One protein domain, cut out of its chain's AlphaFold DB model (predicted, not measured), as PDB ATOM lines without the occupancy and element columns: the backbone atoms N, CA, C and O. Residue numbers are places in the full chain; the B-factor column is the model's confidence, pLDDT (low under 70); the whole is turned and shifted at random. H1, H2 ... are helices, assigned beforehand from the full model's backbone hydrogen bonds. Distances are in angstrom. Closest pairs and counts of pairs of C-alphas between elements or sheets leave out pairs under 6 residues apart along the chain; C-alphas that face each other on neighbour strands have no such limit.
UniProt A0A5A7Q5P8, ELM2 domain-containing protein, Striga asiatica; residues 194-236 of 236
ATOM      1  N   ASP A 194      32.821  70.342  52.950       87.12
ATOM      2  CA  ASP A 194      34.259  70.165  53.102       87.12
ATOM      3  C   ASP A 194      35.032  71.338  52.489       87.12
ATOM      4  O   ASP A 194      35.863  71.172  51.598       87.12
ATOM      5  N   MET A 195      34.738  72.548  52.963       88.12
ATOM      6  CA  MET A 195      35.439  73.763  52.552       88.12
ATOM      7  C   MET A 195      36.965  73.614  52.653       88.12
ATOM      8  O   MET A 195      37.498  73.157  53.665       88.12
ATOM      9  N   GLY A 196      37.666  73.992  51.581       81.75
ATOM     10  CA  GLY A 196      39.127  73.890  51.473       81.75
ATOM     11  C   GLY A 196      39.672  72.483  51.186       81.75
ATOM     12  O   GLY A 196      40.874  72.330  50.997       81.75
ATOM     13  N   SER A 197      38.817  71.458  51.130       89.25
ATOM     14  CA  SER A 197      39.178  70.120  50.642       89.25
ATOM     15  C   SER A 197      39.424  70.133  49.134       89.25
ATOM     16  O   SER A 197      38.804  70.920  48.412       89.25
ATOM     17  N   VAL A 198      40.213  69.170  48.643       89.25
ATOM     18  CA  VAL A 198      40.368  68.883  47.203       89.25
ATOM     19  C   VAL A 198      39.001  68.728  46.530       89.25
ATOM     20  O   VAL A 198      38.815  69.177  45.405       89.25
ATOM     21  N   ARG A 199      37.991  68.186  47.230       89.75
ATOM     22  CA  ARG A 199      36.640  68.095  46.656       89.75
ATOM     23  C   ARG A 199      35.891  69.439  46.588       89.75
ATOM     24  O   ARG A 199      35.141  69.593  45.633       89.75
ATOM     25  N   CYS A 200      36.078  70.403  47.517       90.69
ATOM     26  CA  CYS A 200      35.526  71.774  47.335       90.69
ATOM     27  C   CYS A 200      36.185  72.410  46.098       90.69
ATOM     28  O   CYS A 200      35.486  72.978  45.265       90.69
ATOM     29  N   VAL A 201      37.496  72.219  45.894       88.88
ATOM     30  CA  VAL A 201      38.194  72.730  44.697       88.88
ATOM     31  C   VAL A 201      37.669  72.083  43.413       88.88
ATOM     32  O   VAL A 201      37.300  72.797  42.486       88.88
ATOM     33  N   GLN A 202      37.572  70.751  43.361       90.56
ATOM     34  CA  GLN A 202      37.014  70.028  42.210       90.56
ATOM     35  C   GLN A 202      35.593  70.480  41.883       90.56
ATOM     36  O   GLN A 202      35.271  70.714  40.718       90.56
ATOM     37  N   GLN A 203      34.756  70.625  42.912       90.62
ATOM     38  CA  GLN A 203      33.382  71.074  42.751       90.62
ATOM     39  C   GLN A 203      33.328  72.486  42.160       90.62
ATOM     40  O   GLN A 203      32.615  72.692  41.188       90.62
ATOM     41  N   HIS A 204      34.125  73.428  42.660       91.25
ATOM     42  CA  HIS A 204      34.134  74.796  42.145       91.25
ATOM     43  C   HIS A 204      34.754  74.954  40.768       91.25
ATOM     44  O   HIS A 204      34.274  75.759  39.976       91.25
ATOM     45  N   VAL A 205      35.800  74.189  40.455       90.75
ATOM     46  CA  VAL A 205      36.345  74.149  39.094       90.75
ATOM     47  C   VAL A 205      35.268  73.663  38.130       90.75
ATOM     48  O   VAL A 205      35.092  74.248  37.064       90.75
ATOM     49  N   LYS A 206      34.517  72.625  38.509       90.81
ATOM     50  CA  LYS A 206      33.414  72.120  37.698       90.81
ATOM     51  C   LYS A 206      32.276  73.139  37.572       90.81
ATOM     52  O   LYS A 206      31.855  73.408  36.458       90.81
ATOM     53  N   GLU A 207      31.814  73.722  38.675       91.62
ATOM     54  CA  GLU A 207      30.751  74.738  38.676       91.62
ATOM     55  C   GLU A 207      31.125  75.939  37.804       91.62
ATOM     56  O   GLU A 207      30.361  76.313  36.922       91.62
ATOM     57  N   ALA A 208      32.334  76.480  37.965       90.56
ATOM     58  CA  ALA A 208      32.814  77.590  37.147       90.56
ATOM     59  C   ALA A 208      32.900  77.218  35.657       90.56
ATOM     60  O   ALA A 208      32.646  78.051  34.791       90.56
ATOM     61  N   ARG A 209      33.250  75.967  35.334       90.50
ATOM     62  CA  ARG A 209      33.244  75.481  33.947       90.50
ATOM     63  C   ARG A 209      31.837  75.360  33.385       90.50
ATOM     64  O   ARG A 209      31.636  75.737  32.236       90.50
ATOM     65  N   ASP A 210      30.898  74.844  34.167       91.12
ATOM     66  CA  ASP A 210      29.499  74.716  33.765       91.12
ATOM     67  C   ASP A 210      28.892  76.120  33.536       91.12
ATOM     68  O   ASP A 210      28.274  76.364  32.504       91.12
ATOM     69  N   GLU A 211      29.190  77.100  34.397       91.06
ATOM     70  CA  GLU A 211      28.803  78.509  34.204       91.06
ATOM     71  C   GLU A 211      29.442  79.144  32.952       91.06
ATOM     72  O   GLU A 211      28.807  79.902  32.208       91.06
ATOM     73  N   LEU A 212      30.712  78.832  32.677       89.38
ATOM     74  CA  LEU A 212      31.384  79.282  31.457       89.38
ATOM     75  C   LEU A 212      30.785  78.637  30.200       89.38
ATOM     76  O   LEU A 212      30.658  79.314  29.185       89.38
ATOM     77  N   LEU A 213      30.395  77.363  30.262       91.06
ATOM     78  CA  LEU A 213      29.686  76.662  29.187       91.06
ATOM     79  C   LEU A 213      28.285  77.230  28.939       91.06
ATOM     80  O   LEU A 213      27.833  77.254  27.798       91.06
ATOM     81  N   ASP A 214      27.603  77.698  29.981       90.25
ATOM     82  CA  ASP A 214      26.291  78.332  29.839       90.25
ATOM     83  C   ASP A 214      26.404  79.749  29.244       90.25
ATOM     84  O   ASP A 214      25.548  80.175  28.465       90.25
ATOM     85  N   SER A 215      27.471  80.485  29.576       90.25
ATOM     86  CA  SER A 215      27.700  81.853  29.078       90.25
ATOM     87  C   SER A 215      28.353  81.914  27.690       90.25
ATOM     88  O   SER A 215      28.118  82.860  26.931       90.25
ATOM     89  N   VAL A 216      29.160  80.914  27.333       89.75
ATOM     90  CA  VAL A 216      29.871  80.812  26.054       89.75
ATOM     91  C   VAL A 216      29.287  79.655  25.258       89.75
ATOM     92  O   VAL A 216      29.205  78.543  25.755       89.75
ATOM     93  N   SER A 217      28.932  79.869  23.986       89.31
ATOM     94  CA  SER A 217      28.379  78.779  23.171       89.31
ATOM     95  C   SER A 217      29.302  77.542  23.156       89.31
ATOM     96  O   SER A 217      30.524  77.708  23.067       89.31
ATOM     97  N   PRO A 218      28.752  76.311  23.161       89.69
ATOM     98  CA  PRO A 218      29.552  75.084  23.247       89.69
ATOM     99  C   PRO A 218      30.667  75.000  22.194       89.69
ATOM    100  O   PRO A 218      31.808  74.662  22.506       89.69
ATOM    101  N   ASP A 219      30.371  75.411  20.956       89.62
ATOM    102  CA  ASP A 219      31.349  75.441  19.859       89.62
ATOM    103  C   ASP A 219      32.526  76.390  20.142       89.62
ATOM    104  O   ASP A 219      33.675  76.099  19.799       89.62
ATOM    105  N   ASN A 220      32.255  77.535  20.775       89.50
ATOM    106  CA  ASN A 220      33.287  78.502  21.134       89.50
ATOM    107  C   ASN A 220      34.087  78.033  22.350       89.50
ATOM    108  O   ASN A 220      35.301  78.216  22.368       89.50
ATOM    109  N   PHE A 221      33.442  77.389  23.321       91.19
ATOM    110  CA  PHE A 221      34.112  76.814  24.485       91.19
ATOM    111  C   PHE A 221      35.165  75.774  24.070       91.19
ATOM    112  O   PHE A 221      36.316  75.835  24.511       91.19
ATOM    113  N   MET A 222      34.806  74.887  23.132       89.44
ATOM    114  CA  MET A 222      35.738  73.929  22.533       89.44
ATOM    115  C   MET A 222      36.836  74.621  21.717       89.44
ATOM    116  O   MET A 222      38.016  74.315  21.874       89.44
ATOM    117  N   LYS A 223      36.475  75.586  20.860       91.94
ATOM    118  CA  LYS A 223      37.437  76.308  20.010       91.94
ATOM    119  C   LYS A 223      38.481  77.090  20.815       91.94
ATOM    120  O   LYS A 223      39.610  77.240  20.355       91.94
ATOM    121  N   LEU A 224      38.105  77.595  21.987       88.94
ATOM    122  CA  LEU A 224      38.990  78.307  22.909       88.94
ATOM    123  C   LEU A 224      39.832  77.362  23.786       88.94
ATOM    124  O   LEU A 224      40.687  77.843  24.526       88.94
ATOM    125  N   GLY A 225      39.623  76.042  23.700       88.19
ATOM    126  CA  GLY A 225      40.385  75.054  24.464       88.19
ATOM    127  C   GLY A 225      40.101  75.091  25.968       88.19
ATOM    128  O   GLY A 225      40.979  74.768  26.764       88.19
ATOM    129  N   LEU A 226      38.895  75.504  26.374       88.62
ATOM    130  CA  LEU A 226      38.527  75.635  27.789       88.62
ATOM    131  C   LEU A 226      38.160  74.290  28.448       88.62
ATOM    132  O   LEU A 226      37.998  74.222  29.663       88.62
ATOM    133  N   GLU A 227      38.069  73.208  27.667       86.25
ATOM    134  CA  GLU A 227      37.624  71.879  28.118       86.25
ATOM    135  C   GLU A 227      38.548  71.212  29.146       86.25
ATOM    136  O   GLU A 227      38.082  70.424  29.963       86.25
ATOM    137  N   GLU A 228      39.836  71.541  29.175       85.56
ATOM    138  CA  GLU A 228      40.772  71.009  30.182       85.56
ATOM    139  C   GLU A 228      41.209  72.076  31.200       85.56
ATOM    140  O   GLU A 228      41.974  71.800  32.126       85.56
ATOM    141  N   MET A 229      40.706  73.309  31.073       87.12
ATOM    142  CA  MET A 229      41.123  74.410  31.932       87.12
ATOM    143  C   MET A 229      40.653  74.184  33.376       87.12
ATOM    144  O   MET A 229      39.485  73.906  33.636       87.12
ATOM    145  N   GLY A 230      41.586  74.303  34.323       82.94
ATOM    146  CA  GLY A 230      41.318  74.127  35.754       82.94
ATOM    147  C   GLY A 230      41.410  72.685  36.266       82.94
ATOM    148  O   GLY A 230      41.471  72.500  37.478       82.94
ATOM    149  N   GLU A 231      41.513  71.676  35.395       85.19
ATOM    150  CA  GLU A 231      41.599  70.263  35.805       85.19
ATOM    151  C   GLU A 231      42.882  69.963  36.602       85.19
ATOM    152  O   GLU A 231      42.841  69.281  37.621       85.19
ATOM    153  N   GLU A 232      44.024  70.549  36.221       85.25
ATOM    154  CA  GLU A 232      45.281  70.402  36.977       85.25
ATOM    155  C   GLU A 232      45.165  70.957  38.408       85.25
ATOM    156  O   GLU A 232      45.737  70.410  39.352       85.25
ATOM    157  N   VAL A 233      44.405  72.044  38.579       80.38
ATOM    158  CA  VAL A 233      44.177  72.671  39.889       80.38
ATOM    159  C   VAL A 233      43.254  71.803  40.741       80.38
ATOM    160  O   VAL A 233      43.441  71.713  41.948       80.38
ATOM    161  N   ALA A 234      42.306  71.115  40.109       82.69
ATOM    162  CA  ALA A 234      41.368  70.209  40.755       82.69
ATOM    163  C   ALA A 234      42.026  68.909  41.281       82.69
ATOM    164  O   ALA A 234      41.416  68.173  42.057       82.69
ATOM    165  N   GLN A 235      43.262  68.607  40.871       78.44
ATOM    166  CA  GLN A 235      43.979  67.378  41.239       78.44
ATOM    167  C   GLN A 235      44.996  67.547  42.379       78.44
ATOM    168  O   GLN A 235      45.580  66.551  42.815       78.44
ATOM    169  N   ARG A 236      45.235  68.776  42.847       62.50
ATOM    170  CA  ARG A 236      46.190  69.092  43.923       62.50
ATOM    171  C   ARG A 236      45.487  69.290  45.258       62.50
ATOM    172  O   ARG A 236      46.088  68.868  46.270       62.50
TER     173      ARG A 236
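This is residues 194 to 236 of the 236 residues of the protein "ELM2 domain-containing protein" of Striga asiatica (UniProt A0A5A7Q5P8). A long helix, H1, folds over at one end through the short helix H2, set crosswise at the turn, and the rest of the printed part runs back toward the beginning of H1, where the one-turn helix H3 packs on it; the whole is a flat U. H1 makes one arm, and residues 224 to 236, which hold H3, make the other. The printed part has 43 residues with three named helices, in the order H1, H2, H3, and no named strand; the class is all helix. It is only just loose, close to compact, with a radius of gyration of the C-alphas of 11.3 A and spans of 33 by 17 by 7 A.

H1, residues 198 to 215, begins with C-alpha 198 at (40.368, 68.883, 47.203) and is 25.6 A long from first to last C-alpha. A tight link of 2 residues leads to H2, residues 218 to 223, 8.6 A long, with C-alpha 218 at (29.552, 75.084, 23.247). A short link of 7 residues follows. H3, residues 231 to 234, is 5.0 A long and ends with C-alpha 234 at (41.368, 70.209, 40.755).

H1 and H2 are close but not clearly touching; their closest C-alphas, those of Leu 213 and Phe 221, are 6.5 A apart. Their lines are about perpendicular, at 75 degrees. H3 touches H1, which meets it with residues 198 to 205 alone; the closest C-alphas, those of Gln 202 and Ala 234, are 4.6 A apart. H2 and H3 are apart. In H1 and H2 every O i to N i+4 pair is within hydrogen-bond range, while H3 is too short for such a pair; its one O i to N i+3 pair is within range.

The C-alphas farthest apart, those of Asp 194 and Lys 223, are 33.8 A apart, while those of Asp 194 and Arg 236 are 15.1 A apart. The printed part has no cut and ends at the chain's last residue, 236. Neither link is long. The mean pLDDT of the printed part is 87.8, and residue 236 alone is under 70.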